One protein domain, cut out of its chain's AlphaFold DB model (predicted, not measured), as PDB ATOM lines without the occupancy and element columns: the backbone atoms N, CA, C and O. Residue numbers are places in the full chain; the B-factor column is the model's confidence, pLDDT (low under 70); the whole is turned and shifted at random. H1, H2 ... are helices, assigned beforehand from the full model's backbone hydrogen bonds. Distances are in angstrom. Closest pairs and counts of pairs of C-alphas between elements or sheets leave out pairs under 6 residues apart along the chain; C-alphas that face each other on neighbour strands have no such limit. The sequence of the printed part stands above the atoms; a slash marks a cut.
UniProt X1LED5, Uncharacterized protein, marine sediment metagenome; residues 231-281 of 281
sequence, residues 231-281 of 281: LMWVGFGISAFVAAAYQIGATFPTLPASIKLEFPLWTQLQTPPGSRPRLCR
ATOM      1  N   LEU A 231      54.812  20.017 -11.445       95.56
ATOM      2  CA  LEU A 231      55.208  18.848 -10.655       95.56
ATOM      3  C   LEU A 231      54.363  18.723  -9.382       95.56
ATOM      4  O   LEU A 231      53.976  17.619  -9.008       95.56
ATOM      5  N   MET A 232      54.012  19.859  -8.769       94.81
ATOM      6  CA  MET A 232      53.077  19.902  -7.645       94.81
ATOM      7  C   MET A 232      51.709  19.335  -8.053       94.81
ATOM      8  O   MET A 232      51.169  18.493  -7.338       94.81
ATOM      9  N   TRP A 233      51.178  19.727  -9.217       96.12
ATOM     10  CA  TRP A 233      49.895  19.213  -9.716       96.12
ATOM     11  C   TRP A 233      49.935  17.733 -10.088       96.12
ATOM     12  O   TRP A 233      48.951  17.039  -9.858       96.12
ATOM     13  N   VAL A 234      51.056  17.230 -10.614       96.75
ATOM     14  CA  VAL A 234      51.237  15.787 -10.845       96.75
ATOM     15  C   VAL A 234      51.191  15.029  -9.519       96.75
ATOM     16  O   VAL A 234      50.437  14.067  -9.398       96.75
ATOM     17  N   GLY A 235      51.931  15.488  -8.505       94.25
ATOM     18  CA  GLY A 235      51.910  14.884  -7.169       94.25
ATOM     19  C   GLY A 235      50.520  14.921  -6.530       94.25
ATOM     20  O   GLY A 235      50.011  13.886  -6.108       94.25
ATOM     21  N   PHE A 236      49.871  16.090  -6.539       93.12
ATOM     22  CA  PHE A 236      48.496  16.248  -6.062       93.12
ATOM     23  C   PHE A 236      47.528  15.335  -6.816       93.12
ATOM     24  O   PHE A 236      46.717  14.673  -6.186       93.12
ATOM     25  N   GLY A 237      47.631  15.255  -8.145       95.50
ATOM     26  CA  GLY A 237      46.768  14.420  -8.978       95.50
ATOM     27  C   GLY A 237      46.895  12.935  -8.651       95.50
ATOM     28  O   GLY A 237      45.881  12.255  -8.534       95.50
ATOM     29  N   ILE A 238      48.118  12.442  -8.429       93.94
ATOM     30  CA  ILE A 238      48.355  11.054  -8.005       93.94
ATOM     31  C   ILE A 238      47.731  10.806  -6.626       93.94
ATOM     32  O   ILE A 238      46.965   9.857  -6.463       93.94
ATOM     33  N   SER A 239      48.013  11.662  -5.639       90.19
ATOM     34  CA  SER A 239      47.460  11.512  -4.287       90.19
ATOM     35  C   SER A 239      45.933  11.619  -4.265       90.19
ATOM     36  O   SER A 239      45.274  10.802  -3.627       90.19
ATOM     37  N   ALA A 240      45.365  12.581  -4.993       89.50
ATOM     38  CA  ALA A 240      43.927  12.779  -5.113       89.50
ATOM     39  C   ALA A 240      43.255  11.598  -5.818       89.50
ATOM     40  O   ALA A 240      42.195  11.166  -5.383       89.50
ATOM     41  N   PHE A 241      43.879  11.035  -6.857       90.12
ATOM     42  CA  PHE A 241      43.376   9.837  -7.526       90.12
ATOM     43  C   PHE A 241      43.330   8.638  -6.578       90.12
ATOM     44  O   PHE A 241      42.306   7.966  -6.497       90.12
ATOM     45  N   VAL A 242      44.406   8.390  -5.824       87.69
ATOM     46  CA  VAL A 242      44.459   7.287  -4.852       87.69
ATOM     47  C   VAL A 242      43.416   7.478  -3.748       87.69
ATOM     48  O   VAL A 242      42.676   6.542  -3.446       87.69
ATOM     49  N   ALA A 243      43.317   8.685  -3.184       83.62
ATOM     50  CA  ALA A 243      42.330   9.003  -2.154       83.62
ATOM     51  C   ALA A 243      40.891   8.871  -2.680       83.62
ATOM     52  O   ALA A 243      40.049   8.268  -2.022       83.62
ATOM     53  N   ALA A 244      40.614   9.365  -3.890       84.56
ATOM     54  CA  ALA A 244      39.304   9.245  -4.520       84.56
ATOM     55  C   ALA A 244      38.950   7.785  -4.822       84.56
ATOM     56  O   ALA A 244      37.839   7.359  -4.531       84.56
ATOM     57  N   ALA A 245      39.885   6.996  -5.357       84.00
ATOM     58  CA  ALA A 245      39.667   5.577  -5.625       84.00
ATOM     59  C   ALA A 245      39.379   4.790  -4.335       84.00
ATOM     60  O   ALA A 245      38.475   3.953  -4.318       84.00
ATOM     61  N   TYR A 246      40.095   5.091  -3.245       81.94
ATOM     62  CA  TYR A 246      39.794   4.538  -1.924       81.94
ATOM     63  C   TYR A 246      38.391   4.935  -1.451       81.94
ATOM     64  O   TYR A 246      37.589   4.060  -1.131       81.94
ATOM     65  N   GLN A 247      38.062   6.229  -1.483       78.50
ATOM     66  CA  GLN A 247      36.785   6.731  -0.975       78.50
ATOM     67  C   GLN A 247      35.585   6.226  -1.789       78.50
ATOM     68  O   GLN A 247      34.554   5.865  -1.221       78.50
ATOM     69  N   ILE A 248      35.716   6.145  -3.117       82.38
ATOM     70  CA  ILE A 248      34.691   5.582  -4.008       82.38
ATOM     71  C   ILE A 248      34.473   4.104  -3.686       82.38
ATOM     72  O   ILE A 248      33.328   3.682  -3.559       82.38
ATOM     73  N   GLY A 249      35.546   3.329  -3.505       79.12
ATOM     74  CA  GLY A 249      35.447   1.919  -3.120       79.12
ATOM     75  C   GLY A 249      34.829   1.713  -1.733       79.12
ATOM     76  O   GLY A 249      34.070   0.768  -1.541       79.12
ATOM     77  N   ALA A 250      35.108   2.610  -0.781       75.94
ATOM     78  CA  ALA A 250      34.490   2.594   0.543       75.94
ATOM     79  C   ALA A 250      32.990   2.940   0.491       75.94
ATOM     80  O   ALA A 250      32.194   2.358   1.224       75.94
ATOM     81  N   THR A 251      32.597   3.856  -0.401       77.50
ATOM     82  CA  THR A 251      31.204   4.317  -0.536       77.50
ATOM     83  C   THR A 251      30.345   3.366  -1.376       77.50
ATOM     84  O   THR A 251      29.163   3.191  -1.090       77.50
ATOM     85  N   PHE A 252      30.925   2.732  -2.402       80.19
ATOM     86  CA  PHE A 252      30.239   1.830  -3.330       80.19
ATOM     87  C   PHE A 252      30.877   0.429  -3.307       80.19
ATOM     88  O   PHE A 252      31.725   0.119  -4.150       80.19
ATOM     89  N   PRO A 253      30.433  -0.464  -2.398       67.88
ATOM     90  CA  PRO A 253      30.997  -1.811  -2.242       67.88
ATOM     91  C   PRO A 253      30.842  -2.718  -3.473       67.88
ATOM     92  O   PRO A 253      31.436  -3.790  -3.533       67.88
ATOM     93  N   THR A 254      30.018  -2.320  -4.446       71.19
ATOM     94  CA  THR A 254      29.751  -3.058  -5.688       71.19
ATOM     95  C   THR A 254      30.865  -2.928  -6.726       71.19
ATOM     96  O   THR A 254      30.875  -3.684  -7.698       71.19
ATOM     97  N   LEU A 255      31.811  -1.998  -6.545       67.06
ATOM     98  CA  LEU A 255      32.955  -1.833  -7.438       67.06
ATOM     99  C   LEU A 255      34.130  -2.728  -6.986       67.06
ATOM    100  O   LEU A 255      34.627  -2.570  -5.871       67.06
ATOM    101  N   PRO A 256      34.639  -3.638  -7.842       57.72
ATOM    102  CA  PRO A 256      35.645  -4.639  -7.458       57.72
ATOM    103  C   PRO A 256      37.064  -4.091  -7.208       57.72
ATOM    104  O   PRO A 256      37.959  -4.858  -6.861       57.72
ATOM    105  N   ALA A 257      37.294  -2.786  -7.365       55.28
ATOM    106  CA  ALA A 257      38.607  -2.156  -7.242       55.28
ATOM    107  C   ALA A 257      38.660  -1.169  -6.063       55.28
ATOM    108  O   ALA A 257      38.878   0.025  -6.253       55.28
ATOM    109  N   SER A 258      38.469  -1.653  -4.834       58.72
ATOM    110  CA  SER A 258      38.845  -0.869  -3.651       58.72
ATOM    111  C   SER A 258      40.351  -1.012  -3.416       58.72
ATOM    112  O   SER A 258      40.859  -2.092  -3.105       58.72
ATOM    113  N   ILE A 259      41.096   0.082  -3.590       65.19
ATOM    114  CA  ILE A 259      42.494   0.146  -3.152       65.19
ATOM    115  C   ILE A 259      42.471   0.048  -1.630       65.19
ATOM    116  O   ILE A 259      42.044   0.983  -0.969       65.19
ATOM    117  N   LYS A 260      42.894  -1.073  -1.046       65.00
ATOM    118  CA  LYS A 260      42.944  -1.212   0.416       65.00
ATOM    119  C   LYS A 260      44.149  -0.443   0.956       65.00
ATOM    120  O   LYS A 260      45.272  -0.928   0.876       65.00
ATOM    121  N   LEU A 261      43.905   0.756   1.481       65.06
ATOM    122  CA  LEU A 261      44.926   1.581   2.141       65.06
ATOM    123  C   LEU A 261      45.111   1.229   3.624       65.06
ATOM    124  O   LEU A 261      46.072   1.677   4.245       65.06
ATOM    125  N   GLU A 262      44.227   0.402   4.184       66.12
ATOM    126  CA  GLU A 262      44.277  -0.003   5.585       66.12
ATOM    127  C   GLU A 262      44.713  -1.459   5.726       66.12
ATOM    128  O   GLU A 262      44.128  -2.374   5.138       66.12
ATOM    129  N   PHE A 263      45.733  -1.674   6.554       67.50
ATOM    130  CA  PHE A 263      46.094  -2.993   7.044       67.50
ATOM    131  C   PHE A 263      45.566  -3.126   8.476       67.50
ATOM    132  O   PHE A 263      46.092  -2.458   9.372       67.50
ATOM    133  N   PRO A 264      44.536  -3.953   8.733       66.12
ATOM    134  CA  PRO A 264      43.953  -4.066  10.060       66.12
ATOM    135  C   PRO A 264      44.867  -4.922  10.946       66.12
ATOM    136  O   PRO A 264      44.629  -6.102  11.182       66.12
ATOM    137  N   LEU A 265      45.952  -4.315  11.433       71.75
ATOM    138  CA  LEU A 265      46.957  -4.967  12.276       71.75
ATOM    139  C   LEU A 265      46.314  -5.597  13.519       71.75
ATOM    140  O   LEU A 265      46.654  -6.708  13.910       71.75
ATOM    141  N   TRP A 266      45.347  -4.901  14.119       62.81
ATOM    142  CA  TRP A 266      44.680  -5.332  15.343       62.81
ATOM    143  C   TRP A 266      43.904  -6.643  15.179       62.81
ATOM    144  O   TRP A 266      44.027  -7.532  16.016       62.81
ATOM    145  N   THR A 267      43.164  -6.815  14.079       66.06
ATOM    146  CA  THR A 267      42.424  -8.064  13.837       66.06
ATOM    147  C   THR A 267      43.370  -9.232  13.572       66.06
ATOM    148  O   THR A 267      43.098 -10.342  14.013       66.06
ATOM    149  N   GLN A 268      44.519  -8.974  12.940       70.25
ATOM    150  CA  GLN A 268      45.562  -9.980  12.718       70.25
ATOM    151  C   GLN A 268      46.270 -10.393  14.018       70.25
ATOM    152  O   GLN A 268      46.645 -11.551  14.175       70.25
ATOM    153  N   LEU A 269      46.438  -9.466  14.965       73.19
ATOM    154  CA  LEU A 269      47.039  -9.747  16.275       73.19
ATOM    155  C   LEU A 269      46.092 -10.505  17.214       73.19
ATOM    156  O   LEU A 269      46.553 -11.243  18.081       73.19
ATOM    157  N   GLN A 270      44.780 -10.333  17.048       71.62
ATOM    158  CA  GLN A 270      43.771 -11.066  17.814       71.62
ATOM    159  C   GLN A 270      43.522 -12.482  17.283       71.62
ATOM    160  O   GLN A 270      43.048 -13.339  18.028       71.62
ATOM    161  N   THR A 271      43.838 -12.755  16.012       63.50
ATOM    162  CA  THR A 271      43.755 -14.112  15.463       63.50
ATOM    163  C   THR A 271      44.943 -14.961  15.925       63.50
ATOM    164  O   THR A 271      46.088 -14.563  15.706       63.50
ATOM    165  N   PRO A 272      44.716 -16.152  16.516       68.25
ATOM    166  CA  PRO A 272      45.795 -17.065  16.874       68.25
ATOM    167  C   PRO A 272      46.683 -17.381  15.660       68.25
ATOM    168  O   PRO A 272      46.139 -17.644  14.573       68.25
ATOM    169  N   PRO A 273      48.021 -17.411  15.810       59.62
ATOM    170  CA  PRO A 273      48.918 -17.750  14.711       59.62
ATOM    171  C   PRO A 273      48.564 -19.141  14.163       59.62
ATOM    172  O   PRO A 273      48.621 -20.135  14.878       59.62
ATOM    173  N   GLY A 274      48.146 -19.197  12.892       63.44
ATOM    174  CA  GLY A 274      47.720 -20.427  12.205       63.44
ATOM    175  C   GLY A 274      46.237 -20.481  11.815       63.44
ATOM    176  O   GLY A 274      45.863 -21.273  10.950       63.44
ATOM    177  N   SER A 275      45.393 -19.600  12.357       63.06
ATOM    178  CA  SER A 275      43.980 -19.496  11.974       63.06
ATOM    179  C   SER A 275      43.791 -18.546  10.783       63.06
ATOM    180  O   SER A 275      43.328 -17.420  10.916       63.06
ATOM    181  N   ARG A 276      44.176 -18.972   9.570       53.06
ATOM    182  CA  ARG A 276      43.794 -18.208   8.367       53.06
ATOM    183  C   ARG A 276      42.263 -18.223   8.249       53.06
ATOM    184  O   ARG A 276      41.697 -19.319   8.185       53.06
ATOM    185  N   PRO A 277      41.581 -17.067   8.159       48.28
ATOM    186  CA  PRO A 277      40.187 -17.060   7.756       48.28
ATOM    187  C   PRO A 277      40.126 -17.670   6.355       48.28
ATOM    188  O   PRO A 277      40.841 -17.227   5.451       48.28
ATOM    189  N   ARG A 278      39.312 -18.714   6.162       47.28
ATOM    190  CA  ARG A 278      38.970 -19.153   4.807       47.28
ATOM    191  C   ARG A 278      38.259 -17.969   4.163       47.28
ATOM    192  O   ARG A 278      37.159 -17.624   4.578       47.28
ATOM    193  N   LEU A 279      38.916 -17.324   3.205       41.97
ATOM    194  CA  LEU A 279      38.275 -16.373   2.307       41.97
ATOM    195  C   LEU A 279      37.164 -17.143   1.583       41.97
ATOM    196  O   LEU A 279      37.442 -17.900   0.652       41.97
ATOM    197  N   CYS A 280      35.927 -17.027   2.063       40.88
ATOM    198  CA  CYS A 280      34.764 -17.391   1.269       40.88
ATOM    199  C   CYS A 280      34.773 -16.477   0.039       40.88
ATOM    200  O   CYS A 280      34.844 -15.256   0.182       40.88
ATOM    201  N   ARG A 281      34.832 -17.115  -1.134       34.81
ATOM    202  CA  ARG A 281      34.722 -16.484  -2.452       34.81
ATOM    203  C   ARG A 281      33.412 -15.728  -2.596       34.81
ATOM    204  O   ARG A 281      32.404 -16.233  -2.057       34.81
TER     205      ARG A 281
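AT A GLANCE: This is residues 231 to 281 of the 281 residues of an uncharacterized protein of marine sediment metagenome (UniProt X1LED5). One long helix, H1, is followed by a looping strand-free link that leads away to a short helix, H2, and a loose tail, making an open zigzag in which the two helices stay apart. Residues 231 to 241 of H1 stick out at one end of the length. The printed part has 51 residues with two named helices, H1 then H2, and no named strand; the class is all helix. It is extended, with a radius of gyration of the C-alphas of 15.6 A and spans of 46 by 24 by 14 A.

IN THESE COORDINATES: H1, residues 231 to 251, measures 29.8 A from C-alpha 231 at (55.208, 18.848, -10.655) to C-alpha 251 at (31.204, 4.317, -0.536). H2, residues 265 to 270, ends with C-alpha 270 at (43.771, -11.066, 17.814).

HOW THE PARTS SIT: H1 and H2 are apart, with no C-alpha of the one within 8 A of the other. In both helices every O i to N i+4 pair is within hydrogen-bond range. Residues 251 to 256 and 269 to 275 stand free.

THE WHOLE: The C-alphas farthest apart, Leu 231 and Pro 272, are 46.2 A apart. The printed part has no cut. The 13-residue link from H1 to H2 is long. The mean pLDDT of the printed part is 72.5; residues 255 to 264 and 271 to 281 are among those under 70.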